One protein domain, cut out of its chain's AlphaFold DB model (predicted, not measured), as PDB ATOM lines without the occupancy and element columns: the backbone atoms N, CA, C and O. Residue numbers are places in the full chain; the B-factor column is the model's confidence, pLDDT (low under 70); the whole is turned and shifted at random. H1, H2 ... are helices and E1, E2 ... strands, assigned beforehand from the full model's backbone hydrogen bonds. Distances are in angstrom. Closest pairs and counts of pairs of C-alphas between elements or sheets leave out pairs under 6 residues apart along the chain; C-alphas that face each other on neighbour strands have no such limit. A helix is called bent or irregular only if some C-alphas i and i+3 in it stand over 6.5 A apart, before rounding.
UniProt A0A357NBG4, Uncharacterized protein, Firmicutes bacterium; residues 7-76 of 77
ATOM      1  N   ALA A   7      50.359 -15.803  -5.600       93.12
ATOM      2  CA  ALA A   7      50.999 -17.053  -5.191       93.12
ATOM      3  C   ALA A   7      49.990 -18.160  -4.832       93.12
ATOM      4  O   ALA A   7      50.247 -19.331  -5.100       93.12
ATOM      5  N   GLU A   8      48.831 -17.806  -4.266       91.56
ATOM      6  CA  GLU A   8      47.762 -18.767  -3.969       91.56
ATOM      7  C   GLU A   8      47.096 -19.248  -5.264       91.56
ATOM      8  O   GLU A   8      46.873 -20.445  -5.434       91.56
ATOM      9  N   ILE A   9      46.849 -18.335  -6.211       92.25
ATOM     10  CA  ILE A   9      46.303 -18.668  -7.537       92.25
ATOM     11  C   ILE A   9      47.273 -19.580  -8.299       92.25
ATOM     12  O   ILE A   9      46.859 -20.560  -8.917       92.25
ATOM     13  N   LYS A  10      48.578 -19.308  -8.205       94.62
ATOM     14  CA  LYS A  10      49.620 -20.159  -8.783       94.62
ATOM     15  C   LYS A  10      49.626 -21.563  -8.171       94.62
ATOM     16  O   LYS A  10      49.650 -22.535  -8.917       94.62
ATOM     17  N   GLY A  11      49.540 -21.682  -6.845       93.50
ATOM     18  CA  GLY A  11      49.463 -22.988  -6.176       93.50
ATOM     19  C   GLY A  11      48.223 -23.795  -6.580       93.50
ATOM     20  O   GLY A  11      48.292 -25.016  -6.744       93.50
ATOM     21  N   ILE A  12      47.096 -23.119  -6.820       92.12
ATOM     22  CA  ILE A  12      45.884 -23.744  -7.365       92.12
ATOM     23  C   ILE A  12      46.133 -24.264  -8.785       92.12
ATOM     24  O   ILE A  12      45.821 -25.420  -9.071       92.12
ATOM     25  N   ALA A  13      46.752 -23.463  -9.654       94.44
ATOM     26  CA  ALA A  13      47.091 -23.878 -11.015       94.44
ATOM     27  C   ALA A  13      48.000 -25.121 -11.041       94.44
ATOM     28  O   ALA A  13      47.733 -26.070 -11.778       94.44
ATOM     29  N   GLU A  14      49.031 -25.148 -10.192       95.56
ATOM     30  CA  GLU A  14      49.943 -26.291 -10.031       95.56
ATOM     31  C   GLU A  14      49.220 -27.545  -9.509       95.56
ATOM     32  O   GLU A  14      49.569 -28.663  -9.887       95.56
ATOM     33  N   THR A  15      48.177 -27.367  -8.695       93.19
ATOM     34  CA  THR A  15      47.342 -28.463  -8.180       93.19
ATOM     35  C   THR A  15      46.388 -29.018  -9.243       93.19
ATOM     36  O   THR A  15      46.153 -30.227  -9.288       93.19
ATOM     37  N   ILE A  16      45.828 -28.161 -10.104       93.00
ATOM     38  CA  ILE A  16      44.846 -28.548 -11.133       93.00
ATOM     39  C   ILE A  16      45.523 -29.170 -12.352       93.00
ATOM     40  O   ILE A  16      45.011 -30.156 -12.874       93.00
ATOM     41  N   ALA A  17      46.664 -28.635 -12.797       94.88
ATOM     42  CA  ALA A  17      47.363 -29.086 -14.004       94.88
ATOM     43  C   ALA A  17      47.465 -30.619 -14.146       94.88
ATOM     44  O   ALA A  17      47.041 -31.139 -15.182       94.88
ATOM     45  N   PRO A  18      47.929 -31.384 -13.134       94.44
ATOM     46  CA  PRO A  18      48.036 -32.841 -13.252       94.44
ATOM     47  C   PRO A  18      46.687 -33.576 -13.304       94.44
ATOM     48  O   PRO A  18      46.662 -34.752 -13.658       94.44
ATOM     49  N   GLN A  19      45.583 -32.917 -12.946       91.62
ATOM     50  CA  GLN A  19      44.227 -33.479 -12.978       91.62
ATOM     51  C   GLN A  19      43.546 -33.277 -14.341       91.62
ATOM     52  O   GLN A  19      42.560 -33.952 -14.636       91.62
ATOM     53  N   THR A  20      44.079 -32.378 -15.177       94.00
ATOM     54  CA  THR A  20      43.571 -32.139 -16.533       94.00
ATOM     55  C   THR A  20      43.840 -33.331 -17.451       94.00
ATOM     56  O   THR A  20      44.808 -34.081 -17.286       94.00
ATOM     57  N   SER A  21      42.952 -33.552 -18.420       91.81
ATOM     58  CA  SER A  21      42.954 -34.765 -19.236       91.81
ATOM     59  C   SER A  21      42.347 -34.513 -20.609       91.81
ATOM     60  O   SER A  21      41.358 -33.804 -20.739       91.81
ATOM     61  N   GLU A  22      42.873 -35.196 -21.625       92.19
ATOM     62  CA  GLU A  22      42.277 -35.254 -22.971       92.19
ATOM     63  C   GLU A  22      40.882 -35.891 -22.986       92.19
ATOM     64  O   GLU A  22      40.106 -35.691 -23.915       92.19
ATOM     65  N   ARG A  23      40.554 -36.689 -21.965       90.75
ATOM     66  CA  ARG A  23      39.310 -37.462 -21.923       90.75
ATOM     67  C   ARG A  23      38.139 -36.713 -21.288       90.75
ATOM     68  O   ARG A  23      36.996 -36.961 -21.657       90.75
ATOM     69  N   PHE A  24      38.408 -35.850 -20.313       91.81
ATOM     70  CA  PHE A  24      37.375 -35.216 -19.496       91.81
ATOM     71  C   PHE A  24      37.555 -33.706 -19.497       91.81
ATOM     72  O   PHE A  24      38.676 -33.206 -19.501       91.81
ATOM     73  N   THR A  25      36.448 -32.974 -19.420       92.62
ATOM     74  CA  THR A  25      36.511 -31.542 -19.126       92.62
ATOM     75  C   THR A  25      36.740 -31.373 -17.630       92.62
ATOM     76  O   THR A  25      35.997 -31.930 -16.824       92.62
ATOM     77  N   THR A  26      37.759 -30.614 -17.246       93.31
ATOM     78  CA  THR A  26      38.015 -30.270 -15.844       93.31
ATOM     79  C   THR A  26      37.332 -28.947 -15.529       93.31
ATOM     80  O   THR A  26      37.610 -27.933 -16.165       93.31
ATOM     81  N   VAL A  27      36.431 -28.946 -14.556       92.19
ATOM     82  CA  VAL A  27      35.718 -27.759 -14.081       92.19
ATOM     83  C   VAL A  27      36.246 -27.408 -12.701       92.19
ATOM     84  O   VAL A  27      36.247 -28.237 -11.794       92.19
ATOM     85  N   VAL A  28      36.690 -26.167 -12.545       91.44
ATOM     86  CA  VAL A  28      37.212 -25.635 -11.288       91.44
ATOM     87  C   VAL A  28      36.218 -24.610 -10.778       91.44
ATOM     88  O   VAL A  28      35.902 -23.638 -11.468       91.44
ATOM     89  N   PHE A  29      35.715 -24.820  -9.571       90.00
ATOM     90  CA  PHE A  29      34.736 -23.948  -8.937       90.00
ATOM     91  C   PHE A  29      35.418 -22.886  -8.075       90.00
ATOM     92  O   PHE A  29      36.532 -23.067  -7.586       90.00
ATOM     93  N   GLN A  30      34.725 -21.769  -7.846       85.88
ATOM     94  CA  GLN A  30      35.242 -20.677  -7.006       85.88
ATOM     95  C   GLN A  30      35.407 -21.066  -5.524       85.88
ATOM     96  O   GLN A  30      36.084 -20.361  -4.781       85.88
ATOM     97  N   ASP A  31      34.799 -22.171  -5.083       84.38
ATOM     98  CA  ASP A  31      34.994 -22.740  -3.744       84.38
ATOM     99  C   ASP A  31      36.231 -23.658  -3.647       84.38
ATOM    100  O   ASP A  31      36.520 -24.188  -2.575       84.38
ATOM    101  N   GLY A  32      36.976 -23.828  -4.747       81.25
ATOM    102  CA  GLY A  32      38.156 -24.689  -4.836       81.25
ATOM    103  C   GLY A  32      37.845 -26.146  -5.183       81.25
ATOM    104  O   GLY A  32      38.773 -26.938  -5.341       81.25
ATOM    105  N   THR A  33      36.570 -26.515  -5.333       88.31
ATOM    106  CA  THR A  33      36.183 -27.846  -5.813       88.31
ATOM    107  C   THR A  33      36.648 -28.035  -7.257       88.31
ATOM    108  O   THR A  33      36.583 -27.110  -8.069       88.31
ATOM    109  N   ILE A  34      37.089 -29.248  -7.588       90.62
ATOM    110  CA  ILE A  34      37.501 -29.642  -8.937       90.62
ATOM    111  C   ILE A  34      36.667 -30.857  -9.340       90.62
ATOM    112  O   ILE A  34      36.591 -31.830  -8.589       90.62
ATOM    113  N   GLU A  35      36.048 -30.810 -10.515       91.62
ATOM    114  CA  GLU A  35      35.283 -31.928 -11.071       91.62
ATOM    115  C   GLU A  35      35.750 -32.273 -12.480       91.62
ATOM    116  O   GLU A  35      35.993 -31.395 -13.304       91.62
ATOM    117  N   ALA A  36      35.833 -33.570 -12.766       92.56
ATOM    118  CA  ALA A  36      36.008 -34.086 -14.114       92.56
ATOM    119  C   ALA A  36      34.636 -34.485 -14.666       92.56
ATOM    120  O   ALA A  36      33.961 -35.340 -14.090       92.56
ATOM    121  N   VAL A  37      34.222 -33.871 -15.772       91.19
ATOM    122  CA  VAL A  37      32.921 -34.112 -16.406       91.19
ATOM    123  C   VAL A  37      33.088 -34.673 -17.818       91.19
ATOM    124  O   VAL A  37      33.969 -34.260 -18.578       91.19
ATOM    125  N   GLU A  38      32.235 -35.636 -18.167       89.00
ATOM    126  CA  GLU A  38      32.159 -36.257 -19.493       89.00
ATOM    127  C   GLU A  38      30.844 -35.843 -20.168       89.00
ATOM    128  O   GLU A  38      29.767 -36.002 -19.595       89.00
ATOM    129  N   GLY A  39      30.918 -35.302 -21.388       80.56
ATOM    130  CA  GLY A  39      29.738 -34.860 -22.135       80.56
ATOM    131  C   GLY A  39      29.145 -33.535 -21.640       80.56
ATOM    132  O   GLY A  39      29.866 -32.587 -21.333       80.56
ATOM    133  N   SER A  40      27.816 -33.429 -21.642       76.69
ATOM    134  CA  SER A  40      27.099 -32.200 -21.284       76.69
ATOM    135  C   SER A  40      26.895 -32.097 -19.772       76.69
ATOM    136  O   SER A  40      26.334 -33.001 -19.157       76.69
ATOM    137  N   TRP A  41      27.286 -30.968 -19.185       80.56
ATOM    138  CA  TRP A  41      27.120 -30.690 -17.760       80.56
ATOM    139  C   TRP A  41      26.238 -29.454 -17.547       80.56
ATOM    140  O   TRP A  41      26.443 -28.416 -18.174       80.56
ATOM    141  N   LEU A  42      25.242 -29.572 -16.663       73.75
ATOM    142  CA  LEU A  42      24.409 -28.453 -16.222       73.75
ATOM    143  C   LEU A  42      25.041 -27.824 -14.980       73.75
ATOM    144  O   LEU A  42      25.075 -28.430 -13.909       73.75
ATOM    145  N   GLY A  43      25.556 -26.606 -15.142       73.50
ATOM    146  CA  GLY A  43      26.239 -25.892 -14.074       73.50
ATOM    147  C   GLY A  43      25.295 -25.156 -13.136       73.50
ATOM    148  O   GLY A  43      24.664 -24.183 -13.530       73.50
ATOM    149  N   TYR A  44      25.248 -25.594 -11.875       76.38
ATOM    150  CA  TYR A  44      24.483 -24.941 -10.797       76.38
ATOM    151  C   TYR A  44      25.361 -24.176  -9.794       76.38
ATOM    152  O   TYR A  44      24.856 -23.624  -8.819       76.38
ATOM    153  N   ARG A  45      26.681 -24.170 -10.002       83.69
ATOM    154  CA  ARG A  45      27.665 -23.533  -9.117       83.69
ATOM    155  C   ARG A  45      28.517 -22.536  -9.889       83.69
ATOM    156  O   ARG A  45      28.709 -22.686 -11.094       83.69
ATOM    157  N   ASN A  46      29.059 -21.553  -9.173       87.94
ATOM    158  CA  ASN A  46      29.941 -20.546  -9.751       87.94
ATOM    159  C   ASN A  46      31.261 -21.188 -10.183       87.94
ATOM    160  O   ASN A  46      32.074 -21.612  -9.356       87.94
ATOM    161  N   VAL A  47      31.453 -21.246 -11.493       89.62
ATOM    162  CA  VAL A  47      32.672 -21.751 -12.115       89.62
ATOM    163  C   VAL A  47      33.731 -20.654 -12.110       89.62
ATOM    164  O   VAL A  47      33.429 -19.473 -12.291       89.62
ATOM    165  N   TRP A  48      34.974 -21.052 -11.873       90.50
ATOM    166  CA  TRP A  48      36.145 -20.203 -12.033       90.50
ATOM    167  C   TRP A  48      36.783 -20.437 -13.405       90.50
ATOM    168  O   TRP A  48      36.907 -19.501 -14.187       90.50
ATOM    169  N   VAL A  49      37.117 -21.686 -13.743       91.62
ATOM    170  CA  VAL A  49      37.664 -22.032 -15.063       91.62
ATOM    171  C   VAL A  49      37.162 -23.395 -15.534       91.62
ATOM    172  O   VAL A  49      36.893 -24.290 -14.731       91.62
ATOM    173  N   ILE A  50      37.026 -23.536 -16.852       91.75
ATOM    174  CA  ILE A  50      36.714 -24.792 -17.535       91.75
ATOM    175  C   ILE A  50      37.891 -25.112 -18.444       91.75
ATOM    176  O   ILE A  50      38.263 -24.297 -19.284       91.75
ATOM    177  N   VAL A  51      38.454 -26.303 -18.287       92.69
ATOM    178  CA  VAL A  51      39.626 -26.762 -19.026       92.69
ATOM    179  C   VAL A  51      39.227 -27.977 -19.844       92.69
ATOM    180  O   VAL A  51      38.782 -28.988 -19.298       92.69
ATOM    181  N   GLN A  52      39.378 -27.876 -21.158       91.31
ATOM    182  CA  GLN A  52      39.188 -28.988 -22.081       91.31
ATOM    183  C   GLN A  52      40.560 -29.466 -22.545       91.31
ATOM    184  O   GLN A  52      41.345 -28.664 -23.044       91.31
ATOM    185  N   GLY A  53      40.836 -30.757 -22.387       91.44
ATOM    186  CA  GLY A  53      42.146 -31.316 -22.708       91.44
ATOM    187  C   GLY A  53      43.145 -31.210 -21.558       91.44
ATOM    188  O   GLY A  53      42.783 -30.923 -20.410       91.44
ATOM    189  N   LYS A  54      44.420 -31.469 -21.860       94.25
ATOM    190  CA  LYS A  54      45.519 -31.157 -20.940       94.25
ATOM    191  C   LYS A  54      45.867 -29.676 -20.981       94.25
ATOM    192  O   LYS A  54      45.921 -29.080 -22.050       94.25
ATOM    193  N   ALA A  55      46.191 -29.124 -19.817       94.38
ATOM    194  CA  ALA A  55      46.729 -27.775 -19.698       94.38
ATOM    195  C   ALA A  55      47.962 -27.757 -18.796       94.38
ATOM    196  O   ALA A  55      48.052 -28.498 -17.809       94.38
ATOM    197  N   GLU A  56      48.909 -26.883 -19.123       95.94
ATOM    198  CA  GLU A  56      50.064 -26.643 -18.266       95.94
ATOM    199  C   GLU A  56      49.716 -25.677 -17.126       95.94
ATOM    200  O   GLU A  56      48.855 -24.803 -17.247       95.94
ATOM    201  N   ALA A  57      50.434 -25.789 -16.005       94.94
ATOM    202  CA  ALA A  57      50.201 -24.935 -14.839       94.94
ATOM    203  C   ALA A  57      50.333 -23.434 -15.162       94.94
ATOM    204  O   ALA A  57      49.614 -22.618 -14.592       94.94
ATOM    205  N   GLY A  58      51.218 -23.059 -16.094       94.81
ATOM    206  CA  GLY A  58      51.381 -21.666 -16.520       94.81
ATOM    207  C   GLY A  58      50.154 -21.106 -17.247       94.81
ATOM    208  O   GLY A  58      49.747 -19.975 -16.985       94.81
ATOM    209  N   GLU A  59      49.531 -21.907 -18.112       92.81
ATOM    210  CA  GLU A  59      48.315 -21.528 -18.841       92.81
ATOM    211  C   GLU A  59      47.125 -21.410 -17.886       92.81
ATOM    212  O   GLU A  59      46.391 -20.420 -17.915       92.81
ATOM    213  N   LEU A  60      46.984 -22.386 -16.983       94.06
ATOM    214  CA  LEU A  60      45.952 -22.373 -15.948       94.06
ATOM    215  C   LEU A  60      46.099 -21.174 -15.020       94.06
ATOM    216  O   LEU A  60      45.104 -20.532 -14.698       94.06
ATOM    217  N   TYR A  61      47.326 -20.830 -14.626       95.25
ATOM    218  CA  TYR A  61      47.591 -19.648 -13.814       95.25
ATOM    219  C   TYR A  61      47.090 -18.372 -14.495       95.25
ATOM    220  O   TYR A  61      46.375 -17.589 -13.870       95.25
ATOM    221  N   ALA A  62      47.420 -18.176 -15.775       93.88
ATOM    222  CA  ALA A  62      46.992 -16.997 -16.520       93.88
ATOM    223  C   ALA A  62      45.459 -16.903 -16.615       93.88
ATOM    224  O   ALA A  62      44.893 -15.843 -16.348       93.88
ATOM    225  N   GLN A  63      44.783 -18.018 -16.920       92.75
ATOM    226  CA  GLN A  63      43.318 -18.068 -17.007       92.75
ATOM    227  C   GLN A  63      42.645 -17.824 -15.650       92.75
ATOM    228  O   GLN A  63      41.697 -17.043 -15.555       92.75
ATOM    229  N   LEU A  64      43.150 -18.453 -14.583       92.56
ATOM    230  CA  LEU A  64      42.637 -18.273 -13.225       92.56
ATOM    231  C   LEU A  64      42.804 -16.827 -12.756       92.56
ATOM    232  O   LEU A  64      41.864 -16.259 -12.201       92.56
ATOM    233  N   LEU A  65      43.970 -16.222 -13.002       93.25
ATOM    234  CA  LEU A  65      44.246 -14.833 -12.641       93.25
ATOM    235  C   LEU A  65      43.327 -13.867 -13.392       93.25
ATOM    236  O   LEU A  65      42.756 -12.966 -12.778       93.25
ATOM    237  N   GLN A  66      43.152 -14.067 -14.701       92.25
ATOM    238  CA  GLN A  66      42.241 -13.258 -15.505       92.25
ATOM    239  C   GLN A  66      40.807 -13.352 -14.969       92.25
ATOM    240  O   GLN A  66      40.212 -12.328 -14.635       92.25
ATOM    241  N   SER A  67      40.283 -14.570 -14.818       91.12
ATOM    242  CA  SER A  67      38.918 -14.783 -14.334       91.12
ATOM    243  C   SER A  67      38.720 -14.220 -12.923       91.12
ATOM    244  O   SER A  67      37.717 -13.571 -12.638       91.12
ATOM    245  N   TYR A  68      39.712 -14.376 -12.042       89.75
ATOM    246  CA  TYR A  68      39.673 -13.806 -10.699       89.75
ATOM    247  C   TYR A  68      39.556 -12.276 -10.725       89.75
ATOM    248  O   TYR A  68      38.717 -11.712 -10.020       89.75
ATOM    249  N   ASN A  69      40.343 -11.602 -11.568       89.44
ATOM    250  CA  ASN A  69      40.278 -10.149 -11.721       89.44
ATOM    251  C   ASN A  69      38.912  -9.690 -12.258       89.44
ATOM    252  O   ASN A  69      38.357  -8.716 -11.747       89.44
ATOM    253  N   GLU A  70      38.343 -10.410 -13.229       88.50
ATOM    254  CA  GLU A  70      37.003 -10.142 -13.774       88.50
ATOM    255  C   GLU A  70      35.909 -10.315 -12.711       88.50
ATOM    256  O   GLU A  70      35.053  -9.444 -12.551       88.50
ATOM    257  N   ILE A  71      35.961 -11.395 -11.924       85.69
ATOM    258  CA  ILE A  71      35.010 -11.636 -10.831       85.69
ATOM    259  C   ILE A  71      35.087 -10.513  -9.799       85.69
ATOM    260  O   ILE A  71      34.051 -10.012  -9.361       85.69
ATOM    261  N   GLN A  72      36.295 -10.106  -9.404       82.75
ATOM    262  CA  GLN A  72      36.464  -9.024  -8.441       82.75
ATOM    263  C   GLN A  72      35.947  -7.688  -9.005       82.75
ATOM    264  O   GLN A  72      35.273  -6.952  -8.289       82.75
ATOM    265  N   TYR A  73      36.194  -7.393 -10.287       82.62
ATOM    266  CA  TYR A  73      35.653  -6.205 -10.956       82.62
ATOM    267  C   TYR A  73      34.117  -6.188 -10.945       82.62
ATOM    268  O   TYR A  73      33.513  -5.196 -10.544       82.62
ATOM    269  N   CYS A  74      33.476  -7.301 -11.308       78.19
ATOM    270  CA  CYS A  74      32.015  -7.435 -11.306       78.19
ATOM    271  C   CYS A  74      31.402  -7.392  -9.899       78.19
ATOM    272  O   CYS A  74      30.259  -6.968  -9.743       78.19
ATOM    273  N   GLN A  75      32.143  -7.825  -8.876       75.25
ATOM    274  CA  GLN A  75      31.734  -7.718  -7.471       75.25
ATOM    275  C   GLN A  75      31.961  -6.316  -6.888       75.25
ATOM    276  O   GLN A  75      31.586  -6.092  -5.740       75.25
ATOM    277  N   GLY A  76      32.502  -5.387  -7.687       63.09
ATOM    278  CA  GLY A  76      32.621  -3.976  -7.348       63.09
ATOM    279  C   GLY A  76      33.514  -3.741  -6.142       63.09
ATOM    280  O   GLY A  76      33.000  -3.258  -5.141       63.09
TER     281      GLY A  76
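Overview. This is residues 7 to 76 of the 77 residues of an uncharacterized protein of Firmicutes bacterium (UniProt A0A357NBG4). A small antiparallel sheet of three strands, E2, E1 and E3, has two helices over one face: H1 over E1, and the longer H2 over E3, its first half packed on H1. No named element is on the other face; residues 38 to 46, the link from E2 to E3, swing out in a wide loop on that side, and the last residues of H2 run on past the sheet. The printed part has 70 residues with two named helices and three named strands, in the order H1, E1, E2, E3, H2, and its class is mixed, helices and strands. The sheet's order is E2, E1, E3, with both neighbour pairs antiparallel. The whole is compact, with a radius of gyration of the C-alphas of 11.8 A, and only just flat, with spans of 36 by 27 by 15 A.

Arrangement. H1, residues 7 to 19, is on the sheet at a height over the sheet of 9.9 A. It lies over E1, residues 21 to 29, and runs along the strands, at 25 degrees to E1 on the local plane. The closest C-alphas of the two, those of Gln 19 and Thr 26, are 7.6 A apart. E1 is the inner strand and bends by 83 degrees at residue 24. E2, residues 34 to 37, forms a hairpin with E1, antiparallel at 137 degrees between directions; N 27 and O 35 are 2.8 A apart and N 37 and O 25 are 2.8 A apart, within hydrogen-bond range. E3, residues 47 to 53, is the antiparallel neighbour on the other side of E1, at 173 degrees, with N 26 and O 51 at 2.8 A and N 28 and O 49 at 2.9 A. E2 and E3 are the edge strands and are apart. H2, residues 57 to 74, is on the same face as H1, at a height over the sheet of 8.7 A, above a local plane that is fitted to just 6 C-alphas of the sheet. It lies over E3 and runs along the strands, at 22 degrees to E3 on the local plane; the closest C-alphas, those of Val 49 and Leu 64, are 6.5 A apart. H2 touches H1 with residues 57 to 65 alone, and the closest C-alphas, those of Glu 14 and Ala 57, are 5.0 A apart. The two helices run opposite ways at a steep tilt of 54 degrees. In H2 every O i to N i+4 pair is within hydrogen-bond range; in H1 7 of 9 are.

Along the chain. H1 begins at C-alpha 7, (50.999, -17.053, -5.191), and measures 19.4 A from first to last C-alpha. It is irregular, but only just: C-alphas 15 and 18 are 6.7 A apart. E1 measures 17.0 A from C-alpha 21 to C-alpha 29, E2 9.8 A from C-alpha 34 to C-alpha 37, and E3 17.1 A from C-alpha 47, at (32.672, -21.751, -12.115), to C-alpha 53. H2 measures 25.5 A and ends at C-alpha 74, (32.015, -7.435, -11.306).

Size, cuts and confidence. The two C-alphas farthest apart are those of Arg 23 and Gly 76, at 37.1 A. The C-alphas of the sheet lie up to 3.9 A off the best plane through them. The printed part, residues 7 to 76, has no cut. The links from H1 to E1, from E1 to E2 and from E3 to H2 are tight, the link from E2 to E3 is short with 9 residues, and no link is long. The mean pLDDT of the printed part is 89.3, and residue 76 is the one printed residue under 70.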